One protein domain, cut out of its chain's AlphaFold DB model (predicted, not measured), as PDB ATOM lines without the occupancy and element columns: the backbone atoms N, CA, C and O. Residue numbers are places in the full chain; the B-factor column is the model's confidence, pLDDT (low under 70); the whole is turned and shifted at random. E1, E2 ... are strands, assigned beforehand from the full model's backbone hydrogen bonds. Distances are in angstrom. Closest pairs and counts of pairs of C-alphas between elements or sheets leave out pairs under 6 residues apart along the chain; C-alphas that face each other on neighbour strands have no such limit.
ATOM      1  N   ARG A  11     100.574 217.999 201.875       93.81
ATOM      2  CA  ARG A  11      99.218 218.407 202.247       93.81
ATOM      3  C   ARG A  11      98.979 219.821 201.739       93.81
ATOM      4  O   ARG A  11      99.906 220.630 201.733       93.81
ATOM      5  N   GLU A  12      97.761 220.085 201.297       96.12
ATOM      6  CA  GLU A  12      97.328 221.427 200.922       96.12
ATOM      7  C   GLU A  12      97.059 222.253 202.185       96.12
ATOM      8  O   GLU A  12      96.422 221.774 203.124       96.12
ATOM      9  N   GLU A  13      97.559 223.484 202.205       96.44
ATOM     10  CA  GLU A  13      97.230 224.505 203.195       96.44
ATOM     11  C   GLU A  13      96.867 225.789 202.445       96.44
ATOM     12  O   GLU A  13      97.594 226.205 201.548       96.44
ATOM     13  N   TRP A  14      95.753 226.425 202.797       96.25
ATOM     14  CA  TRP A  14      95.399 227.733 202.250       96.25
ATOM     15  C   TRP A  14      96.057 228.820 203.088       96.25
ATOM     16  O   TRP A  14      95.807 228.913 204.289       96.25
ATOM     17  N   VAL A  15      96.905 229.628 202.456       96.56
ATOM     18  CA  VAL A  15      97.605 230.736 203.107       96.56
ATOM     19  C   VAL A  15      97.297 232.012 202.347       96.56
ATOM     20  O   VAL A  15      97.459 232.074 201.130       96.56
ATOM     21  N   THR A  16      96.859 233.030 203.075       96.88
ATOM     22  CA  THR A  16      96.721 234.381 202.539       96.88
ATOM     23  C   THR A  16      98.107 234.997 202.406       96.88
ATOM     24  O   THR A  16      98.839 235.089 203.393       96.88
ATOM     25  N   LEU A  17      98.487 235.366 201.187       95.12
ATOM     26  CA  LEU A  17      99.781 235.964 200.880       95.12
ATOM     27  C   LEU A  17      99.569 237.338 200.253       95.12
ATOM     28  O   LEU A  17      98.710 237.508 199.390       95.12
ATOM     29  N   GLN A  18     100.371 238.304 200.687       95.12
ATOM     30  CA  GLN A  18     100.413 239.625 200.078       95.12
ATOM     31  C   GLN A  18     101.183 239.575 198.754       95.12
ATOM     32  O   GLN A  18     102.245 238.946 198.677       95.12
ATOM     33  N   ASP A  19     100.675 240.265 197.734       93.12
ATOM     34  CA  ASP A  19     101.398 240.482 196.482       93.12
ATOM     35  C   ASP A  19     102.720 241.229 196.750       93.12
ATOM     36  O   ASP A  19     102.760 242.251 197.433       93.12
ATOM     37  N   ALA A  20     103.819 240.737 196.177       93.94
ATOM     38  CA  ALA A  20     105.135 241.363 196.280       93.94
ATOM     39  C   ALA A  20     105.202 242.769 195.648       93.94
ATOM     40  O   ALA A  20     106.104 243.542 195.979       93.94
ATOM     41  N   PHE A  21     104.280 243.104 194.740       94.19
ATOM     42  CA  PHE A  21     104.232 244.374 194.012       94.19
ATOM     43  C   PHE A  21     103.039 245.259 194.401       94.19
ATOM     44  O   PHE A  21     102.890 246.351 193.846       94.19
ATOM     45  N   GLY A  22     102.208 244.824 195.352       93.75
ATOM     46  CA  GLY A  22     100.966 245.499 195.721       93.75
ATOM     47  C   GLY A  22     100.627 245.410 197.210       93.75
ATOM     48  O   GLY A  22     101.357 244.856 198.028       93.75
ATOM     49  N   SER A  23      99.493 246.003 197.580       92.50
ATOM     50  CA  SER A  23      98.919 245.891 198.930       92.50
ATOM     51  C   SER A  23      97.791 244.864 199.013       92.50
ATOM     52  O   SER A  23      97.129 244.771 200.043       92.50
ATOM     53  N   GLU A  24      97.517 244.162 197.918       95.44
ATOM     54  CA  GLU A  24      96.461 243.159 197.842       95.44
ATOM     55  C   GLU A  24      96.936 241.850 198.477       95.44
ATOM     56  O   GLU A  24      98.104 241.471 198.367       95.44
ATOM     57  N   GLU A  25      96.020 241.176 199.166       95.94
ATOM     58  CA  GLU A  25      96.243 239.873 199.777       95.94
ATOM     59  C   GLU A  25      95.298 238.852 199.150       95.94
ATOM     60  O   GLU A  25      94.084 239.070 199.103       95.94
ATOM     61  N   GLU A  26      95.844 237.717 198.713       94.94
ATOM     62  CA  GLU A  26      95.069 236.652 198.082       94.94
ATOM     63  C   GLU A  26      95.276 235.302 198.785       94.94
ATOM     64  O   GLU A  26      96.398 234.959 199.177       94.94
ATOM     65  N   PRO A  27      94.207 234.501 198.958       96.31
ATOM     66  CA  PRO A  27      94.329 233.139 199.451       96.31
ATOM     67  C   PRO A  27      94.898 232.232 198.354       96.31
ATOM     68  O   PRO A  27      94.291 232.058 197.299       96.31
ATOM     69  N   ILE A  28      96.042 231.604 198.626       96.44
ATOM     70  CA  ILE A  28      96.711 230.681 197.703       96.44
ATOM     71  C   ILE A  28      96.888 229.321 198.382       96.44
ATOM     72  O   ILE A  28      97.294 229.226 199.544       96.44
ATOM     73  N   ALA A  29      96.606 228.250 197.642       96.88
ATOM     74  CA  ALA A  29      96.895 226.890 198.068       96.88
ATOM     75  C   ALA A  29      98.409 226.628 198.003       96.88
ATOM     76  O   ALA A  29      99.012 226.625 196.927       96.88
ATOM     77  N   VAL A  30      99.031 226.382 199.156       96.56
ATOM     78  CA  VAL A  30     100.449 226.029 199.267       96.56
ATOM     79  C   VAL A  30     100.620 224.568 199.672       96.56
ATOM     80  O   VAL A  30      99.868 224.013 200.472       96.56
ATOM     81  N   ALA A  31     101.653 223.928 199.130       96.88
ATOM     82  CA  ALA A  31     101.997 222.553 199.465       96.88
ATOM     83  C   ALA A  31     102.908 222.501 200.706       96.88
ATOM     84  O   ALA A  31     104.013 223.052 200.704       96.88
ATOM     85  N   ARG A  32     102.489 221.788 201.757       95.31
ATOM     86  CA  ARG A  32     103.286 221.519 202.965       95.31
ATOM     87  C   ARG A  32     103.764 220.083 203.011       95.31
ATOM     88  O   ARG A  32     102.985 219.167 202.766       95.31
ATOM     89  N   PHE A  33     105.033 219.867 203.349       95.56
ATOM     90  CA  PHE A  33     105.556 218.518 203.550       95.56
ATOM     91  C   PHE A  33     104.837 217.815 204.703       95.56
ATOM     92  O   PHE A  33     104.684 218.365 205.792       95.56
ATOM     93  N   ASN A  34     104.430 216.572 204.466       93.81
ATOM     94  CA  ASN A  34     103.751 215.744 205.455       93.81
ATOM     95  C   ASN A  34     104.766 214.978 206.324       93.81
ATOM     96  O   ASN A  34     104.968 213.776 206.149       93.81
ATOM     97  N   PHE A  35     105.458 215.685 207.222       93.75
ATOM     98  CA  PHE A  35     106.420 215.068 208.140       93.75
ATOM     99  C   PHE A  35     105.719 214.313 209.275       93.75
ATOM    100  O   PHE A  35     104.745 214.792 209.851       93.75
ATOM    101  N   THR A  36     106.259 213.152 209.646       93.31
ATOM    102  CA  THR A  36     105.795 212.364 210.797       93.31
ATOM    103  C   THR A  36     106.983 211.850 211.596       93.31
ATOM    104  O   THR A  36     107.965 211.403 211.002       93.31
ATOM    105  N   ILE A  37     106.882 211.858 212.926       94.75
ATOM    106  CA  ILE A  37     107.847 211.192 213.808       94.75
ATOM    107  C   ILE A  37     107.440 209.724 213.921       94.75
ATOM    108  O   ILE A  37     106.282 209.424 214.204       94.75
ATOM    109  N   ARG A  38     108.389 208.827 213.660       94.12
ATOM    110  CA  ARG A  38     108.183 207.376 213.614       94.12
ATOM    111  C   ARG A  38     109.291 206.671 214.379       94.12
ATOM    112  O   ARG A  38     110.413 207.176 214.450       94.12
ATOM    113  N   PHE A  39     108.988 205.509 214.939       95.69
ATOM    114  CA  PHE A  39     109.994 204.675 215.582       95.69
ATOM    115  C   PHE A  39     110.692 203.775 214.563       95.69
ATOM    116  O   PHE A  39     110.115 203.348 213.563       95.69
ATOM    117  N   ALA A  40     111.951 203.434 214.844       93.62
ATOM    118  CA  ALA A  40     112.744 202.568 213.974       93.62
ATOM    119  C   ALA A  40     112.161 201.147 213.831       93.62
ATOM    120  O   ALA A  40     112.414 200.497 212.824       93.62
ATOM    121  N   HIS A  41     111.381 200.677 214.812       93.94
ATOM    122  CA  HIS A  41     110.740 199.357 214.791       93.94
ATOM    123  C   HIS A  41     109.412 199.323 214.012       93.94
ATOM    124  O   HIS A  41     108.826 198.255 213.855       93.94
ATOM    125  N   GLU A  42     108.905 200.469 213.550       93.44
ATOM    126  CA  GLU A  42     107.717 200.522 212.695       93.44
ATOM    127  C   GLU A  42     108.069 200.183 211.238       93.44
ATOM    128  O   GLU A  42     109.205 200.374 210.799       93.44
ATOM    129  N   ASN A  43     107.082 199.744 210.443       91.94
ATOM    130  CA  ASN A  43     107.277 199.628 208.997       91.94
ATOM    131  C   ASN A  43     107.452 201.034 208.392       91.94
ATOM    132  O   ASN A  43     106.538 201.866 208.442       91.94
ATOM    133  N   ASN A  44     108.637 201.272 207.830       93.31
ATOM    134  CA  ASN A  44     109.063 202.543 207.254       93.31
ATOM    135  C   ASN A  44     109.413 202.434 205.755       93.31
ATOM    136  O   ASN A  44     109.958 203.382 205.197       93.31
ATOM    137  N   ASP A  45     109.059 201.339 205.073       92.38
ATOM    138  CA  ASP A  45     109.455 201.069 203.674       92.38
ATOM    139  C   ASP A  45     108.925 202.112 202.677       92.38
ATOM    140  O   ASP A  45     109.530 202.382 201.639       92.38
ATOM    141  N   SER A  46     107.780 202.721 202.995       92.75
ATOM    142  CA  SER A  46     107.171 203.790 202.188       92.75
ATOM    143  C   SER A  46     107.709 205.189 202.512       92.75
ATOM    144  O   SER A  46     107.245 206.167 201.928       92.75
ATOM    145  N   TRP A  47     108.667 205.304 203.434       91.88
ATOM    146  CA  TRP A  47     109.204 206.571 203.922       91.88
ATOM    147  C   TRP A  47     110.694 206.716 203.610       91.88
ATOM    148  O   TRP A  47     111.453 205.753 203.520       91.88
ATOM    149  N   LYS A  48     111.139 207.968 203.494       92.94
ATOM    150  CA  LYS A  48     112.552 208.316 203.658       92.94
ATOM    151  C   LYS A  48     112.733 208.812 205.083       92.94
ATOM    152  O   LYS A  48     112.081 209.772 205.480       92.94
ATOM    153  N   VAL A  49     113.577 208.124 205.845       93.69
ATOM    154  CA  VAL A  49     113.754 208.367 207.279       93.69
ATOM    155  C   VAL A  49     115.126 208.960 207.567       93.69
ATOM    156  O   VAL A  49     116.114 208.599 206.929       93.69
ATOM    157  N   CYS A  50     115.173 209.860 208.544       93.44
ATOM    158  CA  CYS A  50     116.398 210.389 209.123       93.44
ATOM    159  C   CYS A  50     116.303 210.216 210.647       93.44
ATOM    160  O   CYS A  50     115.333 210.705 211.235       93.44
ATOM    161  N   PRO A  51     117.237 209.498 211.293       94.00
ATOM    162  CA  PRO A  51     117.283 209.405 212.748       94.00
ATOM    163  C   PRO A  51     117.489 210.788 213.379       94.00
ATOM    164  O   PRO A  51     118.392 211.515 212.979       94.00
ATOM    165  N   VAL A  52     116.676 211.141 214.379       93.19
ATOM    166  CA  VAL A  52     116.747 212.459 215.048       93.19
ATOM    167  C   VAL A  52     117.044 212.380 216.543       93.19
ATOM    168  O   VAL A  52     117.646 213.297 217.088       93.19
ATOM    169  N   ALA A  53     116.653 211.295 217.213       93.38
ATOM    170  CA  ALA A  53     116.902 211.090 218.636       93.38
ATOM    171  C   ALA A  53     116.811 209.603 219.001       93.38
ATOM    172  O   ALA A  53     116.102 208.833 218.347       93.38
ATOM    173  N   ARG A  54     117.468 209.227 220.100       94.19
ATOM    174  CA  ARG A  54     117.295 207.936 220.776       94.19
ATOM    175  C   ARG A  54     116.775 208.186 222.187       94.19
ATOM    176  O   ARG A  54     117.277 209.065 222.882       94.19
ATOM    177  N   LEU A  55     115.752 207.435 222.591       94.44
ATOM    178  CA  LEU A  55     115.172 207.507 223.931       94.44
ATOM    179  C   LEU A  55     115.621 206.301 224.752       94.44
ATOM    180  O   LEU A  55     115.612 205.173 224.263       94.44
ATOM    181  N   ILE A  56     115.977 206.550 226.006       95.00
ATOM    182  CA  ILE A  56     116.360 205.538 226.989       95.00
ATOM    183  C   ILE A  56     115.552 205.743 228.267       95.00
ATOM    184  O   ILE A  56     115.107 206.857 228.559       95.00
ATOM    185  N   ARG A  57     115.345 204.668 229.030       93.50
ATOM    186  CA  ARG A  57     114.754 204.776 230.366       93.50
ATOM    187  C   ARG A  57     115.793 205.307 231.345       93.50
ATOM    188  O   ARG A  57     116.968 204.946 231.268       93.50
ATOM    189  N   ASP A  58     115.369 206.170 232.252       89.06
ATOM    190  CA  ASP A  58     116.157 206.530 233.420       89.06
ATOM    191  C   ASP A  58     115.975 205.503 234.554       89.06
ATOM    192  O   ASP A  58     115.123 204.612 234.494       89.06
ATOM    193  N   GLY A  59     116.797 205.621 235.601       83.88
ATOM    194  CA  GLY A  59     116.717 204.757 236.787       83.88
ATOM    195  C   GLY A  59     115.431 204.929 237.612       83.88
ATOM    196  O   GLY A  59     115.244 204.207 238.585       83.88
ATOM    197  N   GLN A  60     114.555 205.862 237.234       89.25
ATOM    198  CA  GLN A  60     113.261 206.160 237.855       89.25
ATOM    199  C   GLN A  60     112.084 205.814 236.922       89.25
ATOM    200  O   GLN A  60     110.942 206.181 237.194       89.25
ATOM    201  N   ASN A  61     112.339 205.045 235.855       86.75
ATOM    202  CA  ASN A  61     111.359 204.587 234.869       86.75
ATOM    203  C   ASN A  61     110.761 205.677 233.951       86.75
ATOM    204  O   ASN A  61     109.847 205.376 233.174       86.75
ATOM    205  N   ALA A  62     111.286 206.901 233.983       93.69
ATOM    206  CA  ALA A  62     110.959 207.974 233.050       93.69
ATOM    207  C   ALA A  62     111.784 207.867 231.753       93.69
ATOM    208  O   ALA A  62     112.818 207.200 231.685       93.69
ATOM    209  N   TRP A  63     111.297 208.495 230.679       94.62
ATOM    210  CA  TRP A  63     112.003 208.548 229.397       94.62
ATOM    211  C   TRP A  63     112.897 209.780 229.329       94.62
ATOM    212  O   TRP A  63     112.446 210.893 229.597       94.62
ATOM    213  N   ARG A  64     114.137 209.596 228.877       94.38
ATOM    214  CA  ARG A  64     115.063 210.688 228.561       94.38
ATOM    215  C   ARG A  64     115.740 210.462 227.216       94.38
ATOM    216  O   ARG A  64     115.838 209.331 226.743       94.38
ATOM    217  N   GLN A  65     116.227 211.540 226.610       92.38
ATOM    218  CA  GLN A  65     117.086 211.430 225.435       92.38
ATOM    219  C   GLN A  65     118.447 210.855 225.827       92.38
ATOM    220  O   GLN A  65     118.986 211.148 226.897       92.38
ATOM    221  N   ASP A  66     118.986 210.019 224.951       92.19
ATOM    222  CA  ASP A  66     120.322 209.471 225.094       92.19
ATOM    223  C   ASP A  66     121.373 210.521 224.696       92.19
ATOM    224  O   ASP A  66     121.441 210.885 223.520       92.19
TER     225      ASP A  66
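This is residues 11 to 66 of the 331 residues of the protein "Type VI secretion system baseplate subunit TssK" of Escherichia coli (UniProt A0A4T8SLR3). Two separate antiparallel hairpins stand near the two ends of an extended rod, a long one of E1 and E2 and a small one of E3 and E4, with the unnamed stretch of residues 34 to 54 strung between them. That stretch makes a loop, of which residues 41 to 46 stick out free. The printed part has 56 residues, with no named helix and four named strands in the order E1, E2, E3, E4, in two sheets of two strands each. The class is all strand, with under half of the residues, 23 of 56, in named elements. The whole is extended, with a radius of gyration of the C-alphas of 20.1 A and spans of 59 by 29 by 14 A.

E1, residues 11 to 18, begins at C-alpha 11 at (99.218, 218.407, 202.247) and is 21.4 A long. E2, residues 25 to 33, is 23.6 A long and ends at C-alpha 33 at (105.556, 218.518, 203.550). E3, residues 55 to 57, is 7.0 A long. E4, residues 63 to 65, is 7.1 A long and ends at C-alpha 65 at (117.086, 211.430, 225.435).

E1 and E2 form a hairpin, antiparallel at 147 degrees between their directions. The C-alphas of Thr 16 and Pro 27 face each other at 4.1 A. N 11 and O 32, 2.8 A apart, and N 17 and O 26, 2.9 A apart, are within hydrogen-bond range. E3 and E4 form the other hairpin, antiparallel at 136 degrees. The C-alphas of Leu 55 and Gln 65 face each other at 4.6 A, and N 56 and O 64 are within hydrogen-bond range at 2.9 A. E1 and E2 are each apart from E3 and from E4.

The C-alphas farthest apart, those of Gly 22 and Gly 59, are 60.0 A from each other. The link from E2 to E3 is long, with 21 residues; that from E1 to E2 is short, and that from E3 to E4 is tight. The printed part has no cut. Its mean pLDDT is 93.9, and no printed residue is under 70.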